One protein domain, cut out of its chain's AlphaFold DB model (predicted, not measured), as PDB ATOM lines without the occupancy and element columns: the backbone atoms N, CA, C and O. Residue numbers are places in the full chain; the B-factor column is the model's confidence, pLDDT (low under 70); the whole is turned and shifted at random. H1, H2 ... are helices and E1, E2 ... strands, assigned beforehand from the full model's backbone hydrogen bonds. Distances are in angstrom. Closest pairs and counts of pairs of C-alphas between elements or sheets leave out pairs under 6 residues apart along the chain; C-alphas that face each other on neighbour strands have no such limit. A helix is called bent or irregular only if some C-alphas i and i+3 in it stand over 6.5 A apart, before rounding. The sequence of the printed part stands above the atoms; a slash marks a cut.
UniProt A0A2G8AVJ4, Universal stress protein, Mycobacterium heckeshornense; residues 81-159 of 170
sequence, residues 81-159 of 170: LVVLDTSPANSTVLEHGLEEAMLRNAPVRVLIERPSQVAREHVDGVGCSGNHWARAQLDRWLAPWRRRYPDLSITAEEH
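What this domain is: This is residues 81 to 159 of the 170 residues of the protein "Universal stress protein" of Mycobacterium heckeshornense (UniProt A0A2G8AVJ4). A small three-stranded parallel sheet has two helices, H1 and H3, over one of its faces and no named helix over the other, and from this body a long loop sticks out with residues 116 to 127, which hold the short helix H2. The C-alphas span 42 by 24 by 20 A, elongated, and the body without residues 116 to 127 spans 34 by 19 by 19 A. The printed part has 79 residues, with three named strands and three named helices in the order E1 H1 E2 H2 H3 E3; the sheet's order is E1 E2 E3, and the class is mixed, helices and strands. The whole is only just compact, close to loose, with a radius of gyration of the C-alphas of 13.9 A.

Where its parts are: Find C-alpha 81 at (-33.976, 36.865, 36.007); there E1 begins, residues 81 to 84, 9.7 A long. From C-alpha 90 at (-36.309, 26.056, 28.771), H1 runs to residue 104, 20.9 A. Next come E2, residues 108 to 112, 12.9 A, and H2, residues 117 to 120, 5.7 A. H3, residues 135 to 148, is 20.1 A long and only just irregular: C-alphas 141 and 144 are 6.8 A apart. E3, residues 154 to 158, 13.4 A, ends at C-alpha 158 at (-36.110, 27.327, 44.016).

How they stand to each other: Start at the inner strand E2. Beside it, parallel at 30 degrees, is the edge strand E1, with N 82 and O 109 2.8 A apart, within hydrogen-bond range. E3, the other edge strand, is parallel to E2 at 26 degrees, with N 110 and O 155 2.8 A apart, also within range. H1 and H3 are on the same face of the sheet, making two layers, helices over a sheet. H1 runs along the strands at a height over the sheet of 8.1 A, over E1 and only just over E2, on which 3 of its C-alphas fall; the closest C-alphas of E1 and H1 are those of Leu 84 and Asn 90, 5.7 A apart. H3, at a height over the sheet of 9.3 A, runs along the strands over E3, at 15 degrees to it on the local plane; their closest C-alphas are those of Arg 146 and Ile 154, 6.9 A apart. H1 and H3 are near each other, with 8 pairs of C-alphas within 10 A. E1, H1, E2 and E2, H2, H3, E3 are strand-helix-strand units, parallel neighbour strands joined through helices, each with a right-handed crossover. H2 is not on the sheet. In H1 every O i to N i+4 pair is within hydrogen-bond range, in H3 8 of 10, and H2 is too short for such a pair.

The domain as a whole: Look for the C-alphas of Asp 124 and Asp 151, the two farthest apart, at 42.9 A. The printed part has no cut. The link from H2 to H3, 14 residues, is long; the other links are tight. The mean pLDDT of the printed part is 70.3, and residues 86 to 88, 113 to 135 and 158 to 159 are under 70.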
ATOM      1  N   LEU A  81     -33.187  37.971  35.481       84.50
ATOM      2  CA  LEU A  81     -33.976  36.865  36.007       84.50
ATOM      3  C   LEU A  81     -34.478  36.022  34.836       84.50
ATOM      4  O   LEU A  81     -35.187  36.525  33.968       84.50
ATOM      5  N   VAL A  82     -34.131  34.742  34.839       85.31
ATOM      6  CA  VAL A  82     -34.623  33.755  33.881       85.31
ATOM      7  C   VAL A  82     -35.593  32.852  34.615       85.31
ATOM      8  O   VAL A  82     -35.193  32.146  35.539       85.31
ATOM      9  N   VAL A  83     -36.861  32.884  34.221       82.69
ATOM     10  CA  VAL A  83     -37.878  31.987  34.771       82.69
ATOM     11  C   VAL A  83     -38.038  30.811  33.820       82.69
ATOM     12  O   VAL A  83     -38.319  31.003  32.640       82.69
ATOM     13  N   LEU A  84     -37.820  29.609  34.339       81.31
ATOM     14  CA  LEU A  84     -38.039  28.353  33.637       81.31
ATOM     15  C   LEU A  84     -39.330  27.717  34.157       81.31
ATOM     16  O   LEU A  84     -39.660  27.838  35.339       81.31
ATOM     17  N   ASP A  85     -40.041  27.027  33.281       72.62
ATOM     18  CA  ASP A  85     -41.265  26.297  33.598       72.62
ATOM     19  C   ASP A  85     -41.038  24.790  33.361       72.62
ATOM     20  O   ASP A  85     -39.908  24.295  33.421       72.62
ATOM     21  N   THR A  86     -42.093  24.014  33.121       66.88
ATOM     22  CA  THR A  86     -41.982  22.587  32.773       66.88
ATOM     23  C   THR A  86     -41.874  22.336  31.261       66.88
ATOM     24  O   THR A  86     -41.921  21.184  30.825       66.88
ATOM     25  N   SER A  87     -41.714  23.385  30.451       66.94
ATOM     26  CA  SER A  87     -41.682  23.330  28.990       66.94
ATOM     27  C   SER A  87     -40.344  22.811  28.452       66.94
ATOM     28  O   SER A  87     -39.273  23.113  28.992       66.94
ATOM     29  N   PRO A  88     -40.346  22.095  27.312       66.56
ATOM     30  CA  PRO A  88     -39.113  21.756  26.600       66.56
ATOM     31  C   PRO A  88     -38.353  22.988  26.066       66.56
ATOM     32  O   PRO A  88     -37.186  22.862  25.703       66.56
ATOM     33  N   ALA A  89     -38.970  24.176  26.034       72.88
ATOM     34  CA  ALA A  89     -38.352  25.412  25.539       72.88
ATOM     35  C   ALA A  89     -37.335  26.055  26.510       72.88
ATOM     36  O   ALA A  89     -36.670  27.030  26.153       72.88
ATOM     37  N   ASN A  90     -37.168  25.506  27.718       77.31
ATOM     38  CA  ASN A  90     -36.309  26.056  28.771       77.31
ATOM     39  C   ASN A  90     -34.855  26.314  28.348       77.31
ATOM     40  O   ASN A  90     -34.239  27.270  28.814       77.31
ATOM     41  N   SER A  91     -34.292  25.485  27.466       80.44
ATOM     42  CA  SER A  91     -32.932  25.687  26.949       80.44
ATOM     43  C   SER A  91     -32.800  26.974  26.134       80.44
ATOM     44  O   SER A  91     -31.825  27.695  26.314       80.44
ATOM     45  N   THR A  92     -33.787  27.294  25.295       81.25
ATOM     46  CA  THR A  92     -33.797  28.518  24.477       81.25
ATOM     47  C   THR A  92     -34.034  29.757  25.338       81.25
ATOM     48  O   THR A  92     -33.384  30.780  25.148       81.25
ATOM     49  N   VAL A  93     -34.921  29.658  26.335       83.50
ATOM     50  CA  VAL A  93     -35.171  30.741  27.300       83.50
ATOM     51  C   VAL A  93     -33.915  31.044  28.120       83.50
ATOM     52  O   VAL A  93     -33.559  32.210  28.299       83.50
ATOM     53  N   LEU A  94     -33.214  30.003  28.583       85.50
ATOM     54  CA  LEU A  94     -31.954  30.169  29.296       85.50
ATOM     55  C   LEU A  94     -30.874  30.781  28.402       85.50
ATOM     56  O   LEU A  94     -30.195  31.697  28.850       85.50
ATOM     57  N   GLU A  95     -30.725  30.311  27.163       86.38
ATOM     58  CA  GLU A  95     -29.734  30.849  26.225       86.38
ATOM     59  C   GLU A  95     -29.920  32.354  26.016       86.38
ATOM     60  O   GLU A  95     -28.990  33.116  26.279       86.38
ATOM     61  N   HIS A  96     -31.134  32.797  25.685       82.38
ATOM     62  CA  HIS A  96     -31.429  34.223  25.529       82.38
ATOM     63  C   HIS A  96     -31.214  35.024  26.818       82.38
ATOM     64  O   HIS A  96     -30.688  36.135  26.782       82.38
ATOM     65  N   GLY A  97     -31.590  34.469  27.972       84.94
ATOM     66  CA  GLY A  97     -31.353  35.116  29.260       84.94
ATOM     67  C   GLY A  97     -29.864  35.301  29.569       84.94
ATOM     68  O   GLY A  97     -29.462  36.340  30.092       84.94
ATOM     69  N   LEU A  98     -29.032  34.320  29.219       86.44
ATOM     70  CA  LEU A  98     -27.581  34.406  29.374       86.44
ATOM     71  C   LEU A  98     -26.974  35.424  28.401       86.44
ATOM     72  O   LEU A  98     -26.154  36.236  28.824       86.44
ATOM     73  N   GLU A  99     -27.401  35.432  27.135       85.62
ATOM     74  CA  GLU A  99     -26.972  36.423  26.136       85.62
ATOM     75  C   GLU A  99     -27.279  37.856  26.594       85.62
ATOM     76  O   GLU A  99     -26.397  38.718  26.597       85.62
ATOM     77  N   GLU A 100     -28.499  38.108  27.075       83.62
ATOM     78  CA  GLU A 100     -28.892  39.406  27.631       83.62
ATOM     79  C   GLU A 100     -28.056  39.799  28.852       83.62
ATOM     80  O   GLU A 100     -27.687  40.964  29.020       83.62
ATOM     81  N   ALA A 101     -27.734  38.837  29.713       84.50
ATOM     82  CA  ALA A 101     -26.922  39.087  30.894       84.50
ATOM     83  C   ALA A 101     -25.475  39.437  30.550       84.50
ATOM     84  O   ALA A 101     -24.907  40.335  31.174       84.50
ATOM     85  N   MET A 102     -24.905  38.799  29.523       83.62
ATOM     86  CA  MET A 102     -23.598  39.181  28.989       83.62
ATOM     87  C   MET A 102     -23.612  40.603  28.441       83.62
ATOM     88  O   MET A 102     -22.732  41.394  28.775       83.62
ATOM     89  N   LEU A 103     -24.626  40.951  27.641       81.19
ATOM     90  CA  LEU A 103     -24.758  42.293  27.066       81.19
ATOM     91  C   LEU A 103     -24.857  43.379  28.144       81.19
ATOM     92  O   LEU A 103     -24.398  44.501  27.941       81.19
ATOM     93  N   ARG A 104     -25.449  43.046  29.296       77.00
ATOM     94  CA  ARG A 104     -25.675  43.970  30.416       77.00
ATOM     95  C   ARG A 104     -24.598  43.908  31.496       77.00
ATOM     96  O   ARG A 104     -24.681  44.689  32.440       77.00
ATOM     97  N   ASN A 105     -23.624  43.000  31.375       80.56
ATOM     98  CA  ASN A 105     -22.669  42.663  32.433       80.56
ATOM     99  C   ASN A 105     -23.368  42.447  33.794       80.56
ATOM    100  O   ASN A 105     -23.024  43.054  34.810       80.56
ATOM    101  N   ALA A 106     -24.428  41.640  33.772       83.81
ATOM    102  CA  ALA A 106     -25.372  41.462  34.866       83.81
ATOM    103  C   ALA A 106     -25.334  40.021  35.402       83.81
ATOM    104  O   ALA A 106     -25.235  39.079  34.615       83.81
ATOM    105  N   PRO A 107     -25.469  39.799  36.723       84.00
ATOM    106  CA  PRO A 107     -25.633  38.455  37.264       84.00
ATOM    107  C   PRO A 107     -26.957  37.829  36.809       84.00
ATOM    108  O   PRO A 107     -27.962  38.527  36.630       84.00
ATOM    109  N   VAL A 108     -26.966  36.502  36.681       85.44
ATOM    110  CA  VAL A 108     -28.127  35.725  36.233       85.44
ATOM    111  C   VAL A 108     -28.705  34.947  37.396       85.44
ATOM    112  O   VAL A 108     -28.013  34.167  38.055       85.44
ATOM    113  N   ARG A 109     -30.003  35.120  37.619       85.94
ATOM    114  CA  ARG A 109     -30.776  34.329  38.572       85.94
ATOM    115  C   ARG A 109     -31.737  33.455  37.786       85.94
ATOM    116  O   ARG A 109     -32.563  33.968  37.043       85.94
ATOM    117  N   VAL A 110     -31.614  32.145  37.934       84.38
ATOM    118  CA  VAL A 110     -32.532  31.171  37.347       84.38
ATOM    119  C   VAL A 110     -33.560  30.810  38.405       84.38
ATOM    120  O   VAL A 110     -33.222  30.219  39.432       84.38
ATOM    121  N   LEU A 111     -34.803  31.190  38.151       84.06
ATOM    122  CA  LEU A 111     -35.968  30.788  38.918       84.06
ATOM    123  C   LEU A 111     -36.633  29.641  38.178       84.06
ATOM    124  O   LEU A 111     -36.775  29.718  36.961       84.06
ATOM    125  N   ILE A 112     -37.089  28.614  38.884       74.31
ATOM    126  CA  ILE A 112     -37.976  27.640  38.247       74.31
ATOM    127  C   ILE A 112     -39.301  27.633  38.967       74.31
ATOM    128  O   ILE A 112     -39.367  27.505  40.194       74.31
ATOM    129  N   GLU A 113     -40.348  27.802  38.175       66.12
ATOM    130  CA  GLU A 113     -41.708  27.789  38.656       66.12
ATOM    131  C   GLU A 113     -42.033  26.398  39.205       66.12
ATOM    132  O   GLU A 113     -41.934  25.377  38.519       66.12
ATOM    133  N   ARG A 114     -42.429  26.346  40.480       54.16
ATOM    134  CA  ARG A 114     -43.171  25.200  40.996       54.16
ATOM    135  C   ARG A 114     -44.639  25.451  40.685       54.16
ATOM    136  O   ARG A 114     -45.140  26.494  41.108       54.16
ATOM    137  N   PRO A 115     -45.339  24.533  39.993       42.59
ATOM    138  CA  PRO A 115     -46.744  24.734  39.681       42.59
ATOM    139  C   PRO A 115     -47.508  25.004  40.979       42.59
ATOM    140  O   PRO A 115     -47.514  24.188  41.904       42.59
ATOM    141  N   SER A 116     -48.108  26.189  41.070       40.31
ATOM    142  CA  SER A 116     -48.993  26.537  42.175       40.31
ATOM    143  C   SER A 116     -50.298  25.744  42.036       40.31
ATOM    144  O   SER A 116     -50.762  25.484  40.926       40.31
ATOM    145  N   GLN A 117     -50.924  25.352  43.154       41.84
ATOM    146  CA  GLN A 117     -52.182  24.583  43.146       41.84
ATOM    147  C   GLN A 117     -53.338  25.270  42.383       41.84
ATOM    148  O   GLN A 117     -54.323  24.607  42.077       41.84
ATOM    149  N   VAL A 118     -53.211  26.553  42.024       41.12
ATOM    150  CA  VAL A 118     -54.207  27.336  41.268       41.12
ATOM    151  C   VAL A 118     -54.203  27.002  39.765       41.12
ATOM    152  O   VAL A 118     -55.188  27.239  39.076       41.12
ATOM    153  N   ALA A 119     -53.144  26.363  39.251       37.44
ATOM    154  CA  ALA A 119     -53.105  25.838  37.883       37.44
ATOM    155  C   ALA A 119     -53.838  24.487  37.718       37.44
ATOM    156  O   ALA A 119     -53.832  23.917  36.630       37.44
ATOM    157  N   ARG A 120     -54.473  23.953  38.777       34.62
ATOM    158  CA  ARG A 120     -55.236  22.693  38.703       34.62
ATOM    159  C   ARG A 120     -56.625  22.837  38.086       34.62
ATOM    160  O   ARG A 120     -57.212  21.814  37.763       34.62
ATOM    161  N   GLU A 121     -57.159  24.049  37.932       36.22
ATOM    162  CA  GLU A 121     -58.589  24.206  37.630       36.22
ATOM    163  C   GLU A 121     -58.924  24.694  36.213       36.22
ATOM    164  O   GLU A 121     -60.106  24.777  35.911       36.22
ATOM    165  N   HIS A 122     -57.961  24.984  35.322       39.25
ATOM    166  CA  HIS A 122     -58.287  25.439  33.948       39.25
ATOM    167  C   HIS A 122     -57.392  24.908  32.808       39.25
ATOM    168  O   HIS A 122     -57.450  25.433  31.698       39.25
ATOM    169  N   VAL A 123     -56.599  23.854  33.026       35.81
ATOM    170  CA  VAL A 123     -55.857  23.194  31.931       35.81
ATOM    171  C   VAL A 123     -56.238  21.719  31.869       35.81
ATOM    172  O   VAL A 123     -55.475  20.840  32.261       35.81
ATOM    173  N   ASP A 124     -57.445  21.452  31.373       35.34
ATOM    174  CA  ASP A 124     -57.790  20.125  30.875       35.34
ATOM    175  C   ASP A 124     -57.201  19.951  29.470       35.34
ATOM    176  O   ASP A 124     -57.588  20.630  28.520       35.34
ATOM    177  N   GLY A 125     -56.275  18.996  29.355       37.94
ATOM    178  CA  GLY A 125     -55.912  18.359  28.092       37.94
ATOM    179  C   GLY A 125     -54.642  18.872  27.419       37.94
ATOM    180  O   GLY A 125     -54.729  19.592  26.440       37.94
ATOM    181  N   VAL A 126     -53.471  18.446  27.905       32.69
ATOM    182  CA  VAL A 126     -52.407  17.719  27.170       32.69
ATOM    183  C   VAL A 126     -51.355  17.352  28.224       32.69
ATOM    184  O   VAL A 126     -50.838  18.212  28.930       32.69
ATOM    185  N   GLY A 127     -51.068  16.059  28.378       43.47
ATOM    186  CA  GLY A 127     -50.107  15.570  29.363       43.47
ATOM    187  C   GLY A 127     -48.691  16.070  29.083       43.47
ATOM    188  O   GLY A 127     -48.049  15.616  28.141       43.47
ATOM    189  N   CYS A 128     -48.182  16.936  29.956       37.34
ATOM    190  CA  CYS A 128     -46.759  17.223  30.085       37.34
ATOM    191  C   CYS A 128     -46.348  16.827  31.503       37.34
ATOM    192  O   CYS A 128     -46.834  17.394  32.481       37.34
ATOM    193  N   SER A 129     -45.509  15.795  31.609       42.12
ATOM    194  CA  SER A 129     -44.993  15.300  32.886       42.12
ATOM    195  C   SER A 129     -44.342  16.459  33.638       42.12
ATOM    196  O   SER A 129     -43.412  17.088  33.132       42.12
ATOM    197  N   GLY A 130     -44.890  16.788  34.810       48.66
ATOM    198  CA  GLY A 130     -44.385  17.839  35.681       48.66
ATOM    199  C   GLY A 130     -42.978  17.493  36.145       48.66
ATOM    200  O   GLY A 130     -42.796  16.822  37.159       48.66
ATOM    201  N   ASN A 131     -41.977  17.927  35.383       53.50
ATOM    202  CA  ASN A 131     -40.579  17.690  35.701       53.50
ATOM    203  C   ASN A 131     -40.165  18.617  36.847       53.50
ATOM    204  O   ASN A 131     -39.604  19.693  36.646       53.50
ATOM    205  N   HIS A 132     -40.445  18.190  38.075       57.72
ATOM    206  CA  HIS A 132     -39.817  18.746  39.261       57.72
ATOM    207  C   HIS A 132     -38.339  18.344  39.246       57.72
ATOM    208  O   HIS A 132     -37.985  17.206  39.547       57.72
ATOM    209  N   TRP A 133     -37.462  19.268  38.872       62.84
ATOM    210  CA  TRP A 133     -36.028  19.078  39.040       62.84
ATOM    211  C   TRP A 133     -35.713  19.129  40.539       62.84
ATOM    212  O   TRP A 133     -36.072  20.074  41.239       62.84
ATOM    213  N   ALA A 134     -35.031  18.107  41.052       64.69
ATOM    214  CA  ALA A 134     -34.318  18.253  42.314       64.69
ATOM    215  C   ALA A 134     -33.155  19.235  42.099       64.69
ATOM    216  O   ALA A 134     -32.523  19.192  41.040       64.69
ATOM    217  N   ARG A 135     -32.810  20.064  43.094       68.12
ATOM    218  CA  ARG A 135     -31.696  21.032  43.007       68.12
ATOM    219  C   ARG A 135     -30.416  20.476  42.377       68.12
ATOM    220  O   ARG A 135     -29.845  21.094  41.485       68.12
ATOM    221  N   ALA A 136     -30.037  19.252  42.746       70.56
ATOM    222  CA  ALA A 136     -28.878  18.555  42.185       70.56
ATOM    223  C   ALA A 136     -28.993  18.251  40.674       70.56
ATOM    224  O   ALA A 136     -27.991  18.255  39.957       70.56
ATOM    225  N   GLN A 137     -30.201  17.982  40.175       74.00
ATOM    226  CA  GLN A 137     -30.457  17.707  38.763       74.00
ATOM    227  C   GLN A 137     -30.422  18.985  37.923       74.00
ATOM    228  O   GLN A 137     -29.884  18.957  36.815       74.00
ATOM    229  N   LEU A 138     -30.895  20.115  38.462       75.62
ATOM    230  CA  LEU A 138     -30.712  21.402  37.791       75.62
ATOM    231  C   LEU A 138     -29.264  21.856  37.820       75.62
ATOM    232  O   LEU A 138     -28.770  22.289  36.789       75.62
ATOM    233  N   ASP A 139     -28.563  21.732  38.947       78.62
ATOM    234  CA  ASP A 139     -27.141  22.081  38.996       78.62
ATOM    235  C   ASP A 139     -26.342  21.283  37.954       78.62
ATOM    236  O   ASP A 139     -25.470  21.835  37.280       78.62
ATOM    237  N   ARG A 140     -26.696  20.009  37.741       81.81
ATOM    238  CA  ARG A 140     -26.130  19.181  36.669       81.81
ATOM    239  C   ARG A 140     -26.504  19.694  35.275       81.81
ATOM    240  O   ARG A 140     -25.638  19.720  34.402       81.81
ATOM    241  N   TRP A 141     -27.754  20.097  35.056       83.88
ATOM    242  CA  TRP A 141     -28.213  20.642  33.773       83.88
ATOM    243  C   TRP A 141     -27.623  22.026  33.461       83.88
ATOM    244  O   TRP A 141     -27.340  22.319  32.305       83.88
ATOM    245  N   LEU A 142     -27.358  22.849  34.481       84.00
ATOM    246  CA  LEU A 142     -26.702  24.154  34.369       84.00
ATOM    247  C   LEU A 142     -25.177  24.055  34.244       84.00
ATOM    248  O   LEU A 142     -24.540  25.013  33.813       84.00
ATOM    249  N   ALA A 143     -24.561  22.920  34.590       86.00
ATOM    250  CA  ALA A 143     -23.107  22.760  34.540       86.00
ATOM    251  C   ALA A 143     -22.487  23.035  33.149       86.00
ATOM    252  O   ALA A 143     -21.468  23.727  33.090       86.00
ATOM    253  N   PRO A 144     -23.059  22.571  32.015       88.19
ATOM    254  CA  PRO A 144     -22.586  22.951  30.684       88.19
ATOM    255  C   PRO A 144     -22.659  24.462  30.433       88.19
ATOM    256  O   PRO A 144     -21.720  25.026  29.879       88.19
ATOM    257  N   TRP A 145     -23.728  25.119  30.891       86.25
ATOM    258  CA  TRP A 145     -23.932  26.559  30.728       86.25
ATOM    259  C   TRP A 145     -22.939  27.379  31.553       86.25
ATOM    260  O   TRP A 145     -22.316  28.291  31.018       86.25
ATOM    261  N   ARG A 146     -22.691  26.989  32.810       86.56
ATOM    262  CA  ARG A 146     -21.656  27.598  33.665       86.56
ATOM    263  C   ARG A 146     -20.251  27.484  33.067       86.56
ATOM    264  O   ARG A 146     -19.437  28.377  33.248       86.56
ATOM    265  N   ARG A 147     -19.963  26.402  32.332       86.62
ATOM    266  CA  ARG A 147     -18.687  26.255  31.607       86.62
ATOM    267  C   ARG A 147     -18.608  27.128  30.359       86.62
ATOM    268  O   ARG A 147     -17.526  27.600  30.036       86.62
ATOM    269  N   ARG A 148     -19.725  27.309  29.648       87.12
ATOM    270  CA  ARG A 148     -19.791  28.149  28.442       87.12
ATOM    271  C   ARG A 148     -19.718  29.644  28.770       87.12
ATOM    272  O   ARG A 148     -19.204  30.400  27.955       87.12
ATOM    273  N   TYR A 149     -20.187  30.040  29.952       83.62
ATOM    274  CA  TYR A 149     -20.240  31.429  30.408       83.62
ATOM    275  C   TYR A 149     -19.555  31.599  31.778       83.62
ATOM    276  O   TYR A 149     -20.243  31.805  32.779       83.62
ATOM    277  N   PRO A 150     -18.213  31.497  31.851       82.94
ATOM    278  CA  PRO A 150     -17.480  31.565  33.118       82.94
ATOM    279  C   PRO A 150     -17.541  32.948  33.782       82.94
ATOM    280  O   PRO A 150     -17.453  33.041  35.003       82.94
ATOM    281  N   ASP A 151     -17.732  34.006  32.992       81.56
ATOM    282  CA  ASP A 151     -17.772  35.391  33.477       81.56
ATOM    283  C   ASP A 151     -19.130  35.770  34.100       81.56
ATOM    284  O   ASP A 151     -19.255  36.810  34.746       81.56
ATOM    285  N   LEU A 152     -20.159  34.928  33.937       83.88
ATOM    286  CA  LEU A 152     -21.491  35.164  34.489       83.88
ATOM    287  C   LEU A 152     -21.692  34.429  35.817       83.88
ATOM    288  O   LEU A 152     -21.559  33.210  35.923       83.88
ATOM    289  N   SER A 153     -22.135  35.171  36.832       80.69
ATOM    290  CA  SER A 153     -22.606  34.583  38.090       80.69
ATOM    291  C   SER A 153     -24.008  33.995  37.899       80.69
ATOM    292  O   SER A 153     -24.991  34.733  37.952       80.69
ATOM    293  N   ILE A 154     -24.094  32.681  37.650       83.00
ATOM    294  CA  ILE A 154     -25.359  31.950  37.449       83.00
ATOM    295  C   ILE A 154     -25.802  31.270  38.754       83.00
ATOM    296  O   ILE A 154     -25.320  30.182  39.109       83.00
ATOM    297  N   THR A 155     -26.780  31.875  39.427       81.88
ATOM    298  CA  THR A 155     -27.401  31.340  40.647       81.88
ATOM    299  C   THR A 155     -28.748  30.712  40.320       81.88
ATOM    300  O   THR A 155     -29.559  31.322  39.634       81.88
ATOM    301  N   ALA A 156     -29.006  29.506  40.827       77.31
ATOM    302  CA  ALA A 156     -30.315  28.871  40.732       77.31
ATOM    303  C   ALA A 156     -31.049  28.960  42.072       77.31
ATOM    304  O   ALA A 156     -30.508  28.563  43.109       77.31
ATOM    305  N   GLU A 157     -32.278  29.462  42.042       70.81
ATOM    306  CA  GLU A 157     -33.151  29.572  43.204       70.81
ATOM    307  C   GLU A 157     -34.443  28.782  42.963       70.81
ATOM    308  O   GLU A 157     -35.148  28.972  41.973       70.81
ATOM    309  N   GLU A 158     -34.764  27.886  43.897       63.66
ATOM    310  CA  GLU A 158     -36.110  27.327  44.016       63.66
ATOM    311  C   GLU A 158     -36.934  28.308  44.846       63.66
ATOM    312  O   GLU A 158     -36.648  28.507  46.029       63.66
ATOM    313  N   HIS A 159     -37.950  28.931  44.253       59.00
ATOM    314  CA  HIS A 159     -38.843  29.793  45.016       59.00
ATOM    315  C   HIS A 159     -40.047  28.997  45.512       59.00
ATOM    316  O   HIS A 159     -40.784  28.385  44.739       59.00
TER     317      HIS A 159